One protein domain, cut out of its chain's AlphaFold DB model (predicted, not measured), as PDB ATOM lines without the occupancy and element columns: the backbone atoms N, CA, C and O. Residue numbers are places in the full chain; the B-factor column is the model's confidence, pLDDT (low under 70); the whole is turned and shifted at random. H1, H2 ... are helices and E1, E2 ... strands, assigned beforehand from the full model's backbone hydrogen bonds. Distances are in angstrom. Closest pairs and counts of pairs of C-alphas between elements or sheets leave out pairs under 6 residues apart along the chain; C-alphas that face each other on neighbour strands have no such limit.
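What this domain is: This is residues 4 to 62 of the 66 residues of an uncharacterized protein of Crenarchaeota archaeon (UniProt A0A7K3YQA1). One long helix, H1, runs lengthwise over one face of a long two-stranded hairpin, E1 and E2, whose other face is bare. Together they make a rod, with the chain turning back at one end from H1 into E1 and at the other from E1 into E2. The printed part has 59 residues, with one named helix and two named strands in the order H1, E1, E2; the sheet's order is E1 - E2, antiparallel, and the class is mixed, helices and strands. The whole is loose, with a radius of gyration of the C-alphas of 14.5 A and spans of 46 by 17 by 10 A.

Where its parts are: H1, residues 4 to 28, is 36.5 A from first to last C-alpha and begins with C-alpha 4 at (61.936, 30.830, -2.034). E1, residues 33 to 47, is 40.2 A long and begins with C-alpha 33 at (20.110, 14.721, 2.042). E2, residues 50 to 62, is 38.8 A long and ends with C-alpha 62 at (21.580, 9.245, 3.146).

How they stand to each other: H1 and E1 have 4 pairs of C-alphas within 8 A, the closest those of Ile 27 and Val 35, 6.8 A apart. H1 and E2 have 2 such pairs, the closest those of Ala 19 and Val 55, 7.1 A apart. Every O i to N i+4 pair in H1 is within hydrogen-bond range. E1 and E2 form a hairpin, antiparallel at 170 degrees between their directions. N 34 and O 62, 2.8 A, and N 47 and O 50, 2.9 A, are within hydrogen-bond range.

The domain as a whole: The C-alphas of Thr 4 and Arg 62 are the two farthest apart, 46.1 A. The printed part has no cut, and both links, H1 to E1 and E1 to E2, are tight. The mean pLDDT of the printed part is 90.8, and residues 4 to 6 are under 70.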
ATOM      1  N   THR A   4      62.551  32.001  -1.398       58.88
ATOM      2  CA  THR A   4      61.936  30.830  -2.034       58.88
ATOM      3  C   THR A   4      61.186  29.911  -1.058       58.88
ATOM      4  O   THR A   4      60.184  29.305  -1.437       58.88
ATOM      5  N   SER A   5      61.641  29.793   0.196       55.78
ATOM      6  CA  SER A   5      61.020  28.892   1.188       55.78
ATOM      7  C   SER A   5      59.708  29.456   1.737       55.78
ATOM      8  O   SER A   5      58.757  28.706   1.976       55.78
ATOM      9  N   SER A   6      59.649  30.779   1.908       59.88
ATOM     10  CA  SER A   6      58.429  31.478   2.320       59.88
ATOM     11  C   SER A   6      57.330  31.309   1.264       59.88
ATOM     12  O   SER A   6      56.220  30.911   1.602       59.88
ATOM     13  N   SER A   7      57.686  31.419  -0.024       81.50
ATOM     14  CA  SER A   7      56.737  31.294  -1.140       81.50
ATOM     15  C   SER A   7      56.054  29.922  -1.242       81.50
ATOM     16  O   SER A   7      54.864  29.839  -1.542       81.50
ATOM     17  N   ILE A   8      56.780  28.823  -1.010       85.25
ATOM     18  CA  ILE A   8      56.187  27.475  -1.079       85.25
ATOM     19  C   ILE A   8      55.239  27.236   0.094       85.25
ATOM     20  O   ILE A   8      54.153  26.696  -0.104       85.25
ATOM     21  N   THR A   9      55.617  27.678   1.292       85.06
ATOM     22  CA  THR A   9      54.780  27.530   2.489       85.06
ATOM     23  C   THR A   9      53.454  28.273   2.322       85.06
ATOM     24  O   THR A   9      52.397  27.702   2.580       85.06
ATOM     25  N   GLU A  10      53.487  29.501   1.797       89.00
ATOM     26  CA  GLU A  10      52.279  30.281   1.496       89.00
ATOM     27  C   GLU A  10      51.392  29.607   0.440       89.00
ATOM     28  O   GLU A  10      50.170  29.547   0.591       89.00
ATOM     29  N   LYS A  11      51.991  29.042  -0.616       90.50
ATOM     30  CA  LYS A  11      51.245  28.292  -1.640       90.50
ATOM     31  C   LYS A  11      50.561  27.059  -1.050       90.50
ATOM     32  O   LYS A  11      49.396  26.819  -1.354       90.50
ATOM     33  N   LEU A  12      51.255  26.302  -0.202       90.69
ATOM     34  CA  LEU A  12      50.704  25.116   0.462       90.69
ATOM     35  C   LEU A  12      49.582  25.481   1.442       90.69
ATOM     36  O   LEU A  12      48.559  24.803   1.461       90.69
ATOM     37  N   ALA A  13      49.728  26.581   2.185       89.88
ATOM     38  CA  ALA A  13      48.669  27.105   3.045       89.88
ATOM     39  C   ALA A  13      47.417  27.473   2.233       89.88
ATOM     40  O   ALA A  13      46.312  27.060   2.579       89.88
ATOM     41  N   LYS A  14      47.590  28.158   1.093       93.62
ATOM     42  CA  LYS A  14      46.482  28.493   0.187       93.62
ATOM     43  C   LYS A  14      45.794  27.251  -0.388       93.62
ATOM     44  O   LYS A  14      44.575  27.248  -0.551       93.62
ATOM     45  N   ILE A  15      46.555  26.199  -0.688       93.31
ATOM     46  CA  ILE A  15      45.996  24.911  -1.122       93.31
ATOM     47  C   ILE A  15      45.178  24.272   0.007       93.31
ATOM     48  O   ILE A  15      44.096  23.766  -0.267       93.31
ATOM     49  N   GLY A  16      45.645  24.348   1.258       93.38
ATOM     50  CA  GLY A  16      44.885  23.908   2.431       93.38
ATOM     51  C   GLY A  16      43.523  24.597   2.530       93.38
ATOM     52  O   GLY A  16      42.504  23.912   2.556       93.38
ATOM     53  N   SER A  17      43.488  25.932   2.458       94.62
ATOM     54  CA  SER A  17      42.222  26.688   2.437       94.62
ATOM     55  C   SER A  17      41.331  26.300   1.252       94.62
ATOM     56  O   SER A  17      40.136  26.094   1.410       94.62
ATOM     57  N   THR A  18      41.920  26.106   0.067       94.88
ATOM     58  CA  THR A  18      41.168  25.677  -1.126       94.88
ATOM     59  C   THR A  18      40.562  24.280  -0.946       94.88
ATOM     60  O   THR A  18      39.468  24.007  -1.435       94.88
ATOM     61  N   ALA A  19      41.259  23.373  -0.257       95.31
ATOM     62  CA  ALA A  19      40.758  22.033   0.027       95.31
ATOM     63  C   ALA A  19      39.557  22.081   0.988       95.31
ATOM     64  O   ALA A  19      38.596  21.337   0.791       95.31
ATOM     65  N   GLU A  20      39.582  22.973   1.981       94.81
ATOM     66  CA  GLU A  20      38.445  23.218   2.878       94.81
ATOM     67  C   GLU A  20      37.235  23.773   2.119       94.81
ATOM     68  O   GLU A  20      36.146  23.206   2.219       94.81
ATOM     69  N   ASP A  21      37.439  24.788   1.276       96.25
ATOM     70  CA  ASP A  21      36.376  25.339   0.428       96.25
ATOM     71  C   ASP A  21      35.770  24.255  -0.480       96.25
ATOM     72  O   ASP A  21      34.552  24.162  -0.647       96.25
ATOM     73  N   TYR A  22      36.615  23.389  -1.047       93.94
ATOM     74  CA  TYR A  22      36.180  22.272  -1.883       93.94
ATOM     75  C   TYR A  22      35.371  21.231  -1.099       93.94
ATOM     76  O   TYR A  22      34.342  20.759  -1.594       93.94
ATOM     77  N   ARG A  23      35.784  20.894   0.132       95.00
ATOM     78  CA  ARG A  23      35.024  20.009   1.030       95.00
ATOM     79  C   ARG A  23      33.616  20.551   1.247       95.00
ATOM     80  O   ARG A  23      32.639  19.820   1.064       95.00
ATOM     81  N   ASP A  24      33.518  21.821   1.615       94.88
ATOM     82  CA  ASP A  24      32.245  22.462   1.934       94.88
ATOM     83  C   ASP A  24      31.364  22.591   0.681       94.88
ATOM     84  O   ASP A  24      30.161  22.312   0.731       94.88
ATOM     85  N   ALA A  25      31.967  22.888  -0.474       95.81
ATOM     86  CA  ALA A  25      31.279  22.905  -1.760       95.81
ATOM     87  C   ALA A  25      30.673  21.538  -2.115       95.81
ATOM     88  O   ALA A  25      29.512  21.498  -2.536       95.81
ATOM     89  N   ILE A  26      31.394  20.426  -1.903       94.62
ATOM     90  CA  ILE A  26      30.860  19.071  -2.132       94.62
ATOM     91  C   ILE A  26      29.684  18.790  -1.197       94.62
ATOM     92  O   ILE A  26      28.631  18.358  -1.666       94.62
ATOM     93  N   ILE A  27      29.834  19.039   0.108       94.44
ATOM     94  CA  ILE A  27      28.761  18.805   1.092       94.44
ATOM     95  C   ILE A  27      27.510  19.606   0.705       94.44
ATOM     96  O   ILE A  27      26.393  19.084   0.749       94.44
ATOM     97  N   SER A  28      27.697  20.844   0.241       94.06
ATOM     98  CA  SER A  28      26.603  21.726  -0.172       94.06
ATOM     99  C   SER A  28      25.815  21.244  -1.396       94.06
ATOM    100  O   SER A  28      24.717  21.751  -1.617       94.06
ATOM    101  N   GLN A  29      26.315  20.284  -2.184       94.62
ATOM    102  CA  GLN A  29      25.555  19.709  -3.306       94.62
ATOM    103  C   GLN A  29      24.401  18.814  -2.833       94.62
ATOM    104  O   GLN A  29      23.452  18.577  -3.575       94.62
ATOM    105  N   PHE A  30      24.446  18.343  -1.587       92.31
ATOM    106  CA  PHE A  30      23.513  17.361  -1.036       92.31
ATOM    107  C   PHE A  30      22.531  17.980  -0.019       92.31
ATOM    108  O   PHE A  30      22.216  17.363   0.995       92.31
ATOM    109  N   LYS A  31      22.035  19.205  -0.264       85.31
ATOM    110  CA  LYS A  31      21.213  19.990   0.697       85.31
ATOM    111  C   LYS A  31      19.959  19.258   1.198       85.31
ATOM    112  O   LYS A  31      19.570  19.384   2.364       85.31
ATOM    113  N   ASP A  32      19.356  18.454   0.332       89.69
ATOM    114  CA  ASP A  32      18.131  17.704   0.623       89.69
ATOM    115  C   ASP A  32      18.404  16.313   1.217       89.69
ATOM    116  O   ASP A  32      17.483  15.547   1.499       89.69
ATOM    117  N   MET A  33      19.672  15.986   1.464       92.62
ATOM    118  CA  MET A  33      20.110  14.721   2.042       92.62
ATOM    119  C   MET A  33      20.718  14.941   3.430       92.62
ATOM    120  O   MET A  33      21.047  16.058   3.833       92.62
ATOM    121  N   GLU A  34      20.821  13.866   4.199       92.31
ATOM    122  CA  GLU A  34      21.649  13.819   5.397       92.31
ATOM    123  C   GLU A  34      23.080  13.482   4.963       92.31
ATOM    124  O   GLU A  34      23.317  12.445   4.336       92.31
ATOM    125  N   VAL A  35      24.022  14.379   5.264       94.06
ATOM    126  CA  VAL A  35      25.442  14.224   4.930       94.06
ATOM    127  C   VAL A  35      26.248  14.175   6.216       94.06
ATOM    128  O   VAL A  35      26.171  15.075   7.047       94.06
ATOM    129  N   GLU A  36      27.060  13.138   6.351       95.00
ATOM    130  CA  GLU A  36      27.998  12.937   7.447       95.00
ATOM    131  C   GLU A  36      29.419  12.911   6.876       95.00
ATOM    132  O   GLU A  36      29.719  12.121   5.976       95.00
ATOM    133  N   VAL A  37      30.320  13.743   7.397       94.62
ATOM    134  CA  VAL A  37      31.749  13.647   7.070       94.62
ATOM    135  C   VAL A  37      32.344  12.514   7.898       94.62
ATOM    136  O   VAL A  37      32.512  12.643   9.105       94.62
ATOM    137  N   LYS A  38      32.637  11.385   7.249       95.94
ATOM    138  CA  LYS A  38      33.181  10.187   7.905       95.94
ATOM    139  C   LYS A  38      34.695  10.199   8.011       95.94
ATOM    140  O   LYS A  38      35.244   9.578   8.912       95.94
ATOM    141  N   ASP A  39      35.350  10.832   7.047       95.38
ATOM    142  CA  ASP A  39      36.795  11.012   7.031       95.38
ATOM    143  C   ASP A  39      37.121  12.294   6.266       95.38
ATOM    144  O   ASP A  39      36.547  12.558   5.204       95.38
ATOM    145  N   TRP A  40      38.019  13.094   6.821       95.25
ATOM    146  CA  TRP A  40      38.542  14.303   6.204       95.25
ATOM    147  C   TRP A  40      39.998  14.447   6.610       95.25
ATOM    148  O   TRP A  40      40.307  14.615   7.790       95.25
ATOM    149  N   ASN A  41      40.885  14.405   5.624       94.94
ATOM    150  CA  ASN A  41      42.306  14.582   5.849       94.94
ATOM    151  C   ASN A  41      42.929  15.388   4.715       94.94
ATOM    152  O   ASN A  41      42.863  14.998   3.548       94.94
ATOM    153  N   PHE A  42      43.598  16.470   5.089       93.94
ATOM    154  CA  PHE A  42      44.497  17.215   4.225       93.94
ATOM    155  C   PHE A  42      45.919  17.019   4.741       93.94
ATOM    156  O   PHE A  42      46.203  17.309   5.902       93.94
ATOM    157  N   ALA A  43      46.813  16.527   3.889       93.31
ATOM    158  CA  ALA A  43      48.206  16.310   4.244       93.31
ATOM    159  C   ALA A  43      49.134  16.829   3.151       93.31
ATOM    160  O   ALA A  43      48.877  16.668   1.956       93.31
ATOM    161  N   VAL A  44      50.248  17.412   3.585       92.06
ATOM    162  CA  VAL A  44      51.349  17.797   2.709       92.06
ATOM    163  C   VAL A  44      52.582  17.007   3.116       92.06
ATOM    164  O   VAL A  44      53.017  17.074   4.265       92.06
ATOM    165  N   GLY A  45      53.143  16.264   2.171       90.19
ATOM    166  CA  GLY A  45      54.426  15.594   2.314       90.19
ATOM    167  C   GLY A  45      55.514  16.332   1.545       90.19
ATOM    168  O   GLY A  45      55.259  16.985   0.533       90.19
ATOM    169  N   LYS A  46      56.754  16.210   2.015       89.75
ATOM    170  CA  LYS A  46      57.942  16.640   1.278       89.75
ATOM    171  C   LYS A  46      58.880  15.449   1.138       89.75
ATOM    172  O   LYS A  46      59.353  14.923   2.141       89.75
ATOM    173  N   MET A  47      59.157  15.058  -0.097       87.75
ATOM    174  CA  MET A  47      60.243  14.144  -0.452       87.75
ATOM    175  C   MET A  47      61.321  14.932  -1.198       87.75
ATOM    176  O   MET A  47      61.067  16.044  -1.647       87.75
ATOM    177  N   GLU A  48      62.532  14.388  -1.292       83.12
ATOM    178  CA  GLU A  48      63.774  15.095  -1.663       83.12
ATOM    179  C   GLU A  48      63.632  16.242  -2.684       83.12
ATOM    180  O   GLU A  48      64.181  17.323  -2.461       83.12
ATOM    181  N   LYS A  49      62.884  16.039  -3.776       88.50
ATOM    182  CA  LYS A  49      62.652  17.050  -4.827       88.50
ATOM    183  C   LYS A  49      61.176  17.324  -5.131       88.50
ATOM    184  O   LYS A  49      60.880  18.022  -6.096       88.50
ATOM    185  N   GLU A  50      60.257  16.806  -4.323       88.19
ATOM    186  CA  GLU A  50      58.823  16.833  -4.609       88.19
ATOM    187  C   GLU A  50      58.002  17.155  -3.361       88.19
ATOM    188  O   GLU A  50      58.310  16.726  -2.249       88.19
ATOM    189  N   TYR A  51      56.918  17.900  -3.560       88.94
ATOM    190  CA  TYR A  51      55.881  18.069  -2.552       88.94
ATOM    191  C   TYR A  51      54.682  17.234  -2.968       88.94
ATOM    192  O   TYR A  51      54.198  17.359  -4.094       88.94
ATOM    193  N   THR A  52      54.196  16.398  -2.063       92.50
ATOM    194  CA  THR A  52      52.946  15.670  -2.250       92.50
ATOM    195  C   THR A  52      51.845  16.409  -1.509       92.50
ATOM    196  O   THR A  52      52.027  16.847  -0.375       92.50
ATOM    197  N   VAL A  53      50.696  16.566  -2.153       92.12
ATOM    198  CA  VAL A  53      49.484  17.085  -1.518       92.12
ATOM    199  C   VAL A  53      48.432  15.998  -1.624       92.12
ATOM    200  O   VAL A  53      48.122  15.544  -2.725       92.12
ATOM    201  N   GLN A  54      47.898  15.572  -0.486       94.50
ATOM    202  CA  GLN A  54      46.865  14.553  -0.409       94.50
ATOM    203  C   GLN A  54      45.621  15.129   0.260       94.50
ATOM    204  O   GLN A  54      45.688  15.670   1.362       94.50
ATOM    205  N   VAL A  55      44.483  14.966  -0.410       94.44
ATOM    206  CA  VAL A  55      43.164  15.334   0.102       94.44
ATOM    207  C   VAL A  55      42.300  14.083   0.096       94.44
ATOM    208  O   VAL A  55      42.040  13.520  -0.964       94.44
ATOM    209  N   ASN A  56      41.865  13.645   1.272       95.75
ATOM    210  CA  ASN A  56      40.911  12.556   1.423       95.75
ATOM    211  C   ASN A  56      39.619  13.129   2.002       95.75
ATOM    212  O   ASN A  56      39.635  13.762   3.055       95.75
ATOM    213  N   LEU A  57      38.504  12.876   1.323       95.56
ATOM    214  CA  LEU A  57      37.168  13.187   1.810       95.56
ATOM    215  C   LEU A  57      36.290  11.952   1.649       95.56
ATOM    216  O   LEU A  57      36.124  11.433   0.544       95.56
ATOM    217  N   LYS A  58      35.694  11.504   2.749       97.12
ATOM    218  CA  LYS A  58      34.718  10.419   2.771       97.12
ATOM    219  C   LYS A  58      33.421  10.931   3.361       97.12
ATOM    220  O   LYS A  58      33.369  11.337   4.520       97.12
ATOM    221  N   LEU A  59      32.361  10.855   2.569       96.06
ATOM    222  CA  LEU A  59      31.023  11.261   2.970       96.06
ATOM    223  C   LEU A  59      30.128  10.032   3.135       96.06
ATOM    224  O   LEU A  59      30.131   9.119   2.307       96.06
ATOM    225  N   GLY A  60      29.357  10.002   4.214       96.25
ATOM    226  CA  GLY A  60      28.141   9.209   4.315       96.25
ATOM    227  C   GLY A  60      26.974  10.057   3.838       96.25
ATOM    228  O   GLY A  60      26.714  11.098   4.423       96.25
ATOM    229  N   ILE A  61      26.282   9.625   2.789       95.44
ATOM    230  CA  ILE A  61      25.142  10.355   2.230       95.44
ATOM    231  C   ILE A  61      23.913   9.457   2.341       95.44
ATOM    232  O   ILE A  61      23.949   8.297   1.919       95.44
ATOM    233  N   ARG A  62      22.839   9.969   2.941       94.19
ATOM    234  CA  ARG A  62      21.580   9.245   3.146       94.19
ATOM    235  C   ARG A  62      20.402  10.126   2.773       94.19
ATOM    236  O   ARG A  62      20.398  11.322   3.044       94.19
TER     237      ARG A  62